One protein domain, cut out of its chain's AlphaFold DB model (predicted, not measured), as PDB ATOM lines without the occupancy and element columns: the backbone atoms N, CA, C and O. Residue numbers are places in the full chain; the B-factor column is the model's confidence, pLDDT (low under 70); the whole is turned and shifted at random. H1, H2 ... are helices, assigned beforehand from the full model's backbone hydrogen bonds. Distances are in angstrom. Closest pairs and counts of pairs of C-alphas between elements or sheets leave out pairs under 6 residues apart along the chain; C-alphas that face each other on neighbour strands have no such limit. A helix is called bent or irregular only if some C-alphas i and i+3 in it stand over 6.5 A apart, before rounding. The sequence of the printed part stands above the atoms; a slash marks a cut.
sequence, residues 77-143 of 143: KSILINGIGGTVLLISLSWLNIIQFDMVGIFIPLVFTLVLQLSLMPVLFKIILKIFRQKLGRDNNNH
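Overview. This is residues 77 to 143 of the 143 residues of an uncharacterized protein of Aequorivita sp. 609 (UniProt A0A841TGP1). A long bent helix, H2, lies beside a shorter one, H1, along its first arm, H2a, and the two make a helical hairpin. The second arm, H2b, carries on past the hairpin and makes much of the length, with residues 118 to 129 and 132 to 137 sticking out. The printed part has 67 residues with two named helices, H1 then H2, and no named strand; its class is all helix. It is extended, with a radius of gyration of the C-alphas of 19.1 A and spans of 62 by 16 by 15 A.

Along the chain. Find C-alpha 103 at (155.192, 160.060, 150.407), where H2, residues 103 to 135, begins. By its hydrogen bonds it was assigned as one helix, but it is bent: C-alphas 119 and 122 are 7.0 A apart. Its arm H2a, residues 103 to 119, is 25.2 A long and irregular, with C-alphas 106 and 109 6.9 A apart. The arm H2b, residues 122 to 135, runs 20.1 A to C-alpha 135 at (147.086, 170.167, 195.106). Look back to C-alpha 77 at (155.301, 171.833, 172.130) for H1, residues 77 to 95, 26.6 A long.

Arrangement. H2a has a kink of 32 degrees near residue 110, and H2b stands to it at a steep tilt of 44 degrees. H1 and H2a touch; look at the C-alphas of Gly 83 and Leu 110, their closest, 4.9 A apart. They form a helical hairpin and run opposite ways at a shallow tilt of 21 degrees. H1 and H2b are apart. In H1 and H2b every O i to N i+4 pair is within hydrogen-bond range; in H2a, 9 of 13 are.

Size, cuts and confidence. The C-alphas of Asn 97 and His 143 are the two farthest apart, at 62.6 A. The printed part has no cut, and the link from H1 to H2 is short, with 7 residues. The mean pLDDT of the printed part is 72.7; look for values under 70 at residues 77 to 80, 82, 101 to 106 and 137 to 143.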
ATOM      1  N   LYS A  77     153.892 171.768 172.552       63.59
ATOM      2  CA  LYS A  77     155.301 171.833 172.130       63.59
ATOM      3  C   LYS A  77     155.990 170.466 172.104       63.59
ATOM      4  O   LYS A  77     156.718 170.199 171.160       63.59
ATOM      5  N   SER A  78     155.745 169.602 173.093       60.78
ATOM      6  CA  SER A  78     156.381 168.275 173.131       60.78
ATOM      7  C   SER A  78     155.925 167.384 171.974       60.78
ATOM      8  O   SER A  78     156.701 166.567 171.492       60.78
ATOM      9  N   ILE A  79     154.686 167.556 171.506       62.41
ATOM     10  CA  ILE A  79     154.152 166.782 170.383       62.41
ATOM     11  C   ILE A  79     154.688 167.309 169.062       62.41
ATOM     12  O   ILE A  79     155.062 166.504 168.221       62.41
ATOM     13  N   LEU A  80     154.804 168.631 168.888       65.31
ATOM     14  CA  LEU A  80     155.476 169.170 167.704       65.31
ATOM     15  C   LEU A  80     156.913 168.653 167.610       65.31
ATOM     16  O   LEU A  80     157.327 168.238 166.539       65.31
ATOM     17  N   ILE A  81     157.650 168.631 168.721       70.12
ATOM     18  CA  ILE A  81     159.030 168.131 168.734       70.12
ATOM     19  C   ILE A  81     159.076 166.643 168.373       70.12
ATOM     20  O   ILE A  81     159.872 166.259 167.525       70.12
ATOM     21  N   ASN A  82     158.199 165.814 168.945       69.00
ATOM     22  CA  ASN A  82     158.198 164.374 168.671       69.00
ATOM     23  C   ASN A  82     157.660 164.030 167.271       69.00
ATOM     24  O   ASN A  82     158.202 163.155 166.605       69.00
ATOM     25  N   GLY A  83     156.620 164.725 166.806       71.81
ATOM     26  CA  GLY A  83     156.028 164.532 165.483       71.81
ATOM     27  C   GLY A  83     156.946 165.028 164.368       71.81
ATOM     28  O   GLY A  83     157.235 164.282 163.435       71.81
ATOM     29  N   ILE A  84     157.472 166.252 164.485       78.50
ATOM     30  CA  ILE A  84     158.428 166.809 163.515       78.50
ATOM     31  C   ILE A  84     159.749 166.044 163.591       78.50
ATOM     32  O   ILE A  84     160.268 165.644 162.557       78.50
ATOM     33  N   GLY A  85     160.263 165.776 164.793       80.19
ATOM     34  CA  GLY A  85     161.498 165.015 164.989       80.19
ATOM     35  C   GLY A  85     161.416 163.603 164.411       80.19
ATOM     36  O   GLY A  85     162.319 163.191 163.690       80.19
ATOM     37  N   GLY A  86     160.305 162.894 164.637       79.06
ATOM     38  CA  GLY A  86     160.064 161.580 164.035       79.06
ATOM     39  C   GLY A  86     159.966 161.634 162.509       79.06
ATOM     40  O   GLY A  86     160.515 160.772 161.829       79.06
ATOM     41  N   THR A  87     159.337 162.679 161.965       79.62
ATOM     42  CA  THR A  87     159.238 162.889 160.511       79.62
ATOM     43  C   THR A  87     160.610 163.166 159.893       79.62
ATOM     44  O   THR A  87     160.972 162.547 158.898       79.62
ATOM     45  N   VAL A  88     161.412 164.045 160.505       83.94
ATOM     46  CA  VAL A  88     162.782 164.351 160.058       83.94
ATOM     47  C   VAL A  88     163.658 163.100 160.109       83.94
ATOM     48  O   VAL A  88     164.365 162.820 159.147       83.94
ATOM     49  N   LEU A  89     163.569 162.312 161.184       84.62
ATOM     50  CA  LEU A  89     164.319 161.065 161.323       84.62
ATOM     51  C   LEU A  89     163.954 160.053 160.227       84.62
ATOM     52  O   LEU A  89     164.843 159.443 159.637       84.62
ATOM     53  N   LEU A  90     162.665 159.912 159.910       79.75
ATOM     54  CA  LEU A  90     162.206 159.045 158.821       79.75
ATOM     55  C   LEU A  90     162.689 159.521 157.450       79.75
ATOM     56  O   LEU A  90     163.119 158.694 156.649       79.75
ATOM     57  N   ILE A  91     162.690 160.833 157.197       82.50
ATOM     58  CA  ILE A  91     163.254 161.409 155.969       82.50
ATOM     59  C   ILE A  91     164.754 161.100 155.876       82.50
ATOM     60  O   ILE A  91     165.224 160.657 154.831       82.50
ATOM     61  N   SER A  92     165.509 161.274 156.965       84.44
ATOM     62  CA  SER A  92     166.944 160.968 156.993       84.44
ATOM     63  C   SER A  92     167.231 159.484 156.753       84.44
ATOM     64  O   SER A  92     168.110 159.152 155.962       84.44
ATOM     65  N   LEU A  93     166.478 158.582 157.389       83.50
ATOM     66  CA  LEU A  93     166.616 157.134 157.192       83.50
ATOM     67  C   LEU A  93     166.219 156.694 155.777       83.50
ATOM     68  O   LEU A  93     166.823 155.769 155.232       83.50
ATOM     69  N   SER A  94     165.232 157.364 155.179       80.19
ATOM     70  CA  SER A  94     164.826 157.116 153.798       80.19
ATOM     71  C   SER A  94     165.882 157.588 152.800       80.19
ATOM     72  O   SER A  94     166.209 156.846 151.880       80.19
ATOM     73  N   TRP A  95     166.507 158.750 153.027       82.00
ATOM     74  CA  TRP A  95     167.643 159.206 152.215       82.00
ATOM     75  C   TRP A  95     168.811 158.212 152.285       82.00
ATOM     76  O   TRP A  95     169.420 157.884 151.270       82.00
ATOM     77  N   LEU A  96     169.081 157.645 153.462       87.06
ATOM     78  CA  LEU A  96     170.088 156.591 153.629       87.06
ATOM     79  C   LEU A  96     169.698 155.244 152.987       87.06
ATOM     80  O   LEU A  96     170.449 154.280 153.121       87.06
ATOM     81  N   ASN A  97     168.549 155.153 152.301       81.12
ATOM     82  CA  ASN A  97     168.004 153.929 151.701       81.12
ATOM     83  C   ASN A  97     167.809 152.771 152.698       81.12
ATOM     84  O   ASN A  97     167.659 151.619 152.297       81.12
ATOM     85  N   ILE A  98     167.769 153.067 154.001       82.00
ATOM     86  CA  ILE A  98     167.522 152.066 155.049       82.00
ATOM     87  C   ILE A  98     166.047 151.649 155.023       82.00
ATOM     88  O   ILE A  98     165.719 150.500 155.317       82.00
ATOM     89  N   ILE A  99     165.152 152.579 154.669       73.81
ATOM     90  CA  ILE A  99     163.708 152.349 154.622       73.81
ATOM     91  C   ILE A  99     163.117 152.990 153.361       73.81
ATOM     92  O   ILE A  99     163.311 154.180 153.113       73.81
ATOM     93  N   GLN A 100     162.365 152.216 152.576       71.75
ATOM     94  CA  GLN A 100     161.586 152.728 151.447       71.75
ATOM     95  C   GLN A 100     160.186 153.103 151.934       71.75
ATOM     96  O   GLN A 100     159.399 152.233 152.301       71.75
ATOM     97  N   PHE A 101     159.882 154.399 151.956       66.44
ATOM     98  CA  PHE A 101     158.551 154.902 152.277       66.44
ATOM     99  C   PHE A 101     157.986 155.688 151.103       66.44
ATOM    100  O   PHE A 101     158.657 156.539 150.525       66.44
ATOM    101  N   ASP A 102     156.717 155.430 150.804       69.12
ATOM    102  CA  ASP A 102     155.922 156.282 149.931       69.12
ATOM    103  C   ASP A 102     155.642 157.626 150.623       69.12
ATOM    104  O   ASP A 102     155.577 157.690 151.854       69.12
ATOM    105  N   MET A 103     155.418 158.702 149.861       64.50
ATOM    106  CA  MET A 103     155.192 160.060 150.407       64.50
ATOM    107  C   MET A 103     154.064 160.115 151.456       64.50
ATOM    108  O   MET A 103     154.096 160.935 152.371       64.50
ATOM    109  N   VAL A 104     153.093 159.200 151.374       64.81
ATOM    110  CA  VAL A 104     152.005 159.027 152.353       64.81
ATOM    111  C   VAL A 104     152.517 158.510 153.705       64.81
ATOM    112  O   VAL A 104     152.043 158.947 154.753       64.81
ATOM    113  N   GLY A 105     153.523 157.630 153.706       67.56
ATOM    114  CA  GLY A 105     154.129 157.047 154.905       67.56
ATOM    115  C   GLY A 105     154.847 158.062 155.795       67.56
ATOM    116  O   GLY A 105     154.869 157.908 157.014       67.56
ATOM    117  N   ILE A 106     155.348 159.149 155.203       69.44
ATOM    118  CA  ILE A 106     156.053 160.231 155.908       69.44
ATOM    119  C   ILE A 106     155.100 161.031 156.812       69.44
ATOM    120  O   ILE A 106     155.509 161.522 157.862       69.44
ATOM    121  N   PHE A 107     153.814 161.124 156.457       71.31
ATOM    122  CA  PHE A 107     152.817 161.845 157.257       71.31
ATOM    123  C   PHE A 107     152.180 160.990 158.359       71.31
ATOM    124  O   PHE A 107     151.612 161.544 159.302       71.31
ATOM    125  N   ILE A 108     152.300 159.659 158.289       77.00
ATOM    126  CA  ILE A 108     151.719 158.732 159.275       77.00
ATOM    127  C   ILE A 108     152.145 159.059 160.716       77.00
ATOM    128  O   ILE A 108     151.259 159.152 161.561       77.00
ATOM    129  N   PRO A 109     153.429 159.299 161.046       74.25
ATOM    130  CA  PRO A 109     153.842 159.639 162.411       74.25
ATOM    131  C   PRO A 109     153.187 160.923 162.926       74.25
ATOM    132  O   PRO A 109     152.812 161.023 164.097       74.25
ATOM    133  N   LEU A 110     153.019 161.911 162.049       74.19
ATOM    134  CA  LEU A 110     152.446 163.207 162.396       74.19
ATOM    135  C   LEU A 110     150.934 163.087 162.630       74.19
ATOM    136  O   LEU A 110     150.418 163.572 163.636       74.19
ATOM    137  N   VAL A 111     150.226 162.361 161.763       79.31
ATOM    138  CA  VAL A 111     148.789 162.090 161.932       79.31
ATOM    139  C   VAL A 111     148.539 161.188 163.141       79.31
ATOM    140  O   VAL A 111     147.657 161.470 163.950       79.31
ATOM    141  N   PHE A 112     149.340 160.137 163.317       81.94
ATOM    142  CA  PHE A 112     149.221 159.201 164.431       81.94
ATOM    143  C   PHE A 112     149.409 159.896 165.781       81.94
ATOM    144  O   PHE A 112     148.598 159.707 166.686       81.94
ATOM    145  N   THR A 113     150.428 160.750 165.915       78.12
ATOM    146  CA  THR A 113     150.656 161.506 167.158       78.12
ATOM    147  C   THR A 113     149.508 162.469 167.468       78.12
ATOM    148  O   THR A 113     149.099 162.562 168.628       78.12
ATOM    149  N   LEU A 114     148.923 163.119 166.455       77.31
ATOM    150  CA  LEU A 114     147.741 163.973 166.620       77.31
ATOM    151  C   LEU A 114     146.500 163.183 167.060       77.31
ATOM    152  O   LEU A 114     145.828 163.579 168.016       77.31
ATOM    153  N   VAL A 115     146.200 162.065 166.392       82.56
ATOM    154  CA  VAL A 115     145.033 161.218 166.702       82.56
ATOM    155  C   VAL A 115     145.158 160.615 168.097       82.56
ATOM    156  O   VAL A 115     144.225 160.709 168.896       82.56
ATOM    157  N   LEU A 116     146.326 160.058 168.425       82.62
ATOM    158  CA  LEU A 116     146.601 159.498 169.744       82.62
ATOM    159  C   LEU A 116     146.426 160.562 170.835       82.62
ATOM    160  O   LEU A 116     145.793 160.307 171.857       82.62
ATOM    161  N   GLN A 117     146.914 161.781 170.607       74.06
ATOM    162  CA  GLN A 117     146.768 162.869 171.569       74.06
ATOM    163  C   GLN A 117     145.308 163.297 171.757       74.06
ATOM    164  O   GLN A 117     144.875 163.466 172.898       74.06
ATOM    165  N   LEU A 118     144.546 163.469 170.672       78.62
ATOM    166  CA  LEU A 118     143.122 163.812 170.747       78.62
ATOM    167  C   LEU A 118     142.332 162.727 171.485       78.62
ATOM    168  O   LEU A 118     141.504 163.048 172.337       78.62
ATOM    169  N   SER A 119     142.650 161.455 171.232       82.06
ATOM    170  CA  SER A 119     142.038 160.317 171.919       82.06
ATOM    171  C   SER A 119     142.401 160.251 173.404       82.06
ATOM    172  O   SER A 119     141.572 159.859 174.224       82.06
ATOM    173  N   LEU A 120     143.627 160.628 173.779       79.69
ATOM    174  CA  LEU A 120     144.082 160.642 175.174       79.69
ATOM    175  C   LEU A 120     143.626 161.892 175.935       79.69
ATOM    176  O   LEU A 120     143.601 161.888 177.168       79.69
ATOM    177  N   MET A 121     143.235 162.956 175.232       75.81
ATOM    178  CA  MET A 121     142.863 164.241 175.823       75.81
ATOM    179  C   MET A 121     141.772 164.134 176.905       75.81
ATOM    180  O   MET A 121     141.956 164.753 177.953       75.81
ATOM    181  N   PRO A 122     140.687 163.343 176.760       78.06
ATOM    182  CA  PRO A 122     139.669 163.196 177.804       78.06
ATOM    183  C   PRO A 122     140.211 162.544 179.084       78.06
ATOM    184  O   PRO A 122     139.812 162.905 180.193       78.06
ATOM    185  N   VAL A 123     141.135 161.592 178.941       80.31
ATOM    186  CA  VAL A 123     141.766 160.887 180.066       80.31
ATOM    187  C   VAL A 123     142.751 161.815 180.771       80.31
ATOM    188  O   VAL A 123     142.647 162.027 181.981       80.31
ATOM    189  N   LEU A 124     143.641 162.452 180.005       74.94
ATOM    190  CA  LEU A 124     144.583 163.452 180.509       74.94
ATOM    191  C   LEU A 124     143.853 164.612 181.187       74.94
ATOM    192  O   LEU A 124     144.283 165.081 182.238       74.94
ATOM    193  N   PHE A 125     142.710 165.027 180.638       77.31
ATOM    194  CA  PHE A 125     141.877 166.069 181.222       77.31
ATOM    195  C   PHE A 125     141.446 165.712 182.644       77.31
ATOM    196  O   PHE A 125     141.613 166.516 183.564       77.31
ATOM    197  N   LYS A 126     140.924 164.493 182.842       77.62
ATOM    198  CA  LYS A 126     140.492 164.014 184.162       77.62
ATOM    199  C   LYS A 126     141.663 163.930 185.139       77.62
ATOM    200  O   LYS A 126     141.523 164.367 186.280       77.62
ATOM    201  N   ILE A 127     142.811 163.418 184.694       78.94
ATOM    202  CA  ILE A 127     144.011 163.268 185.530       78.94
ATOM    203  C   ILE A 127     144.539 164.635 185.975       78.94
ATOM    204  O   ILE A 127     144.698 164.867 187.172       78.94
ATOM    205  N   ILE A 128     144.745 165.567 185.038       75.12
ATOM    206  CA  ILE A 128     145.270 166.908 185.337       75.12
ATOM    207  C   ILE A 128     144.329 167.646 186.289       75.12
ATOM    208  O   ILE A 128     144.787 168.255 187.254       75.12
ATOM    209  N   LEU A 129     143.016 167.568 186.059       75.75
ATOM    210  CA  LEU A 129     142.041 168.222 186.925       75.75
ATOM    211  C   LEU A 129     142.017 167.610 188.332       75.75
ATOM    212  O   LEU A 129     141.907 168.353 189.307       75.75
ATOM    213  N   LYS A 130     142.138 166.281 188.448       78.25
ATOM    214  CA  LYS A 130     142.213 165.584 189.739       78.25
ATOM    215  C   LYS A 130     143.456 166.013 190.519       78.25
ATOM    216  O   LYS A 130     143.325 166.478 191.645       78.25
ATOM    217  N   ILE A 131     144.632 165.963 189.891       76.19
ATOM    218  CA  ILE A 131     145.898 166.398 190.506       76.19
ATOM    219  C   ILE A 131     145.815 167.873 190.913       76.19
ATOM    220  O   ILE A 131     146.203 168.236 192.020       76.19
ATOM    221  N   PHE A 132     145.271 168.732 190.048       76.00
ATOM    222  CA  PHE A 132     145.102 170.151 190.344       76.00
ATOM    223  C   PHE A 132     144.198 170.382 191.564       76.00
ATOM    224  O   PHE A 132     144.549 171.172 192.435       76.00
ATOM    225  N   ARG A 133     143.063 169.673 191.670       74.75
ATOM    226  CA  ARG A 133     142.149 169.767 192.825       74.75
ATOM    227  C   ARG A 133     142.780 169.261 194.118       74.75
ATOM    228  O   ARG A 133     142.643 169.924 195.147       74.75
ATOM    229  N   GLN A 134     143.496 168.141 194.046       75.19
ATOM    230  CA  GLN A 134     144.227 167.573 195.176       75.19
ATOM    231  C   GLN A 134     145.282 168.565 195.686       75.19
ATOM    232  O   GLN A 134     145.317 168.887 196.871       75.19
ATOM    233  N   LYS A 135     146.070 169.153 194.778       70.56
ATOM    234  CA  LYS A 135     147.086 170.167 195.106       70.56
ATOM    235  C   LYS A 135     146.508 171.496 195.589       70.56
ATOM    236  O   LYS A 135     147.188 172.214 196.319       70.56
ATOM    237  N   LEU A 136     145.267 171.816 195.229       70.62
ATOM    238  CA  LEU A 136     144.536 172.963 195.775       70.62
ATOM    239  C   LEU A 136     144.040 172.733 197.214       70.62
ATOM    240  O   LEU A 136     143.534 173.671 197.824       70.62
ATOM    241  N   GLY A 137     144.150 171.509 197.748       66.06
ATOM    242  CA  GLY A 137     143.661 171.147 199.081       66.06
ATOM    243  C   GLY A 137     142.144 170.947 199.155       66.06
ATOM    244  O   GLY A 137     141.574 171.009 200.240       66.06
ATOM    245  N   ARG A 138     141.467 170.736 198.015       56.34
ATOM    246  CA  ARG A 138     139.996 170.658 197.951       56.34
ATOM    247  C   ARG A 138     139.431 169.257 198.234       56.34
ATOM    248  O   ARG A 138     138.247 169.163 198.531       56.34
ATOM    249  N   ASP A 139     140.258 168.209 198.185       47.50
ATOM    250  CA  ASP A 139     139.836 166.813 198.429       47.50
ATOM    251  C   ASP A 139     139.849 166.395 199.915       47.50
ATOM    252  O   ASP A 139     139.294 165.355 200.245       47.50
ATOM    253  N   ASN A 140     140.383 167.207 200.836       42.03
ATOM    254  CA  ASN A 140     140.412 166.867 202.271       42.03
ATOM    255  C   ASN A 140     139.101 167.158 203.034       42.03
ATOM    256  O   ASN A 140     139.057 166.934 204.237       42.03
ATOM    257  N   ASN A 141     138.046 167.649 202.372       40.28
ATOM    258  CA  ASN A 141     136.769 168.003 203.020       40.28
ATOM    259  C   ASN A 141     135.591 167.079 202.649       40.28
ATOM    260  O   ASN A 141     134.453 167.413 202.958       40.28
ATOM    261  N   ASN A 142     135.847 165.946 201.986       37.06
ATOM    262  CA  ASN A 142     134.826 164.938 201.671       37.06
ATOM    263  C   ASN A 142     135.163 163.573 202.299       37.06
ATOM    264  O   ASN A 142     135.106 162.545 201.624       37.06
ATOM    265  N   HIS A 143     135.503 163.580 203.587       33.75
ATOM    266  CA  HIS A 143     135.322 162.422 204.454       33.75
ATOM    267  C   HIS A 143     134.569 162.836 205.710       33.75
ATOM    268  O   HIS A 143     134.916 163.906 206.260       33.75
TER     269      HIS A 143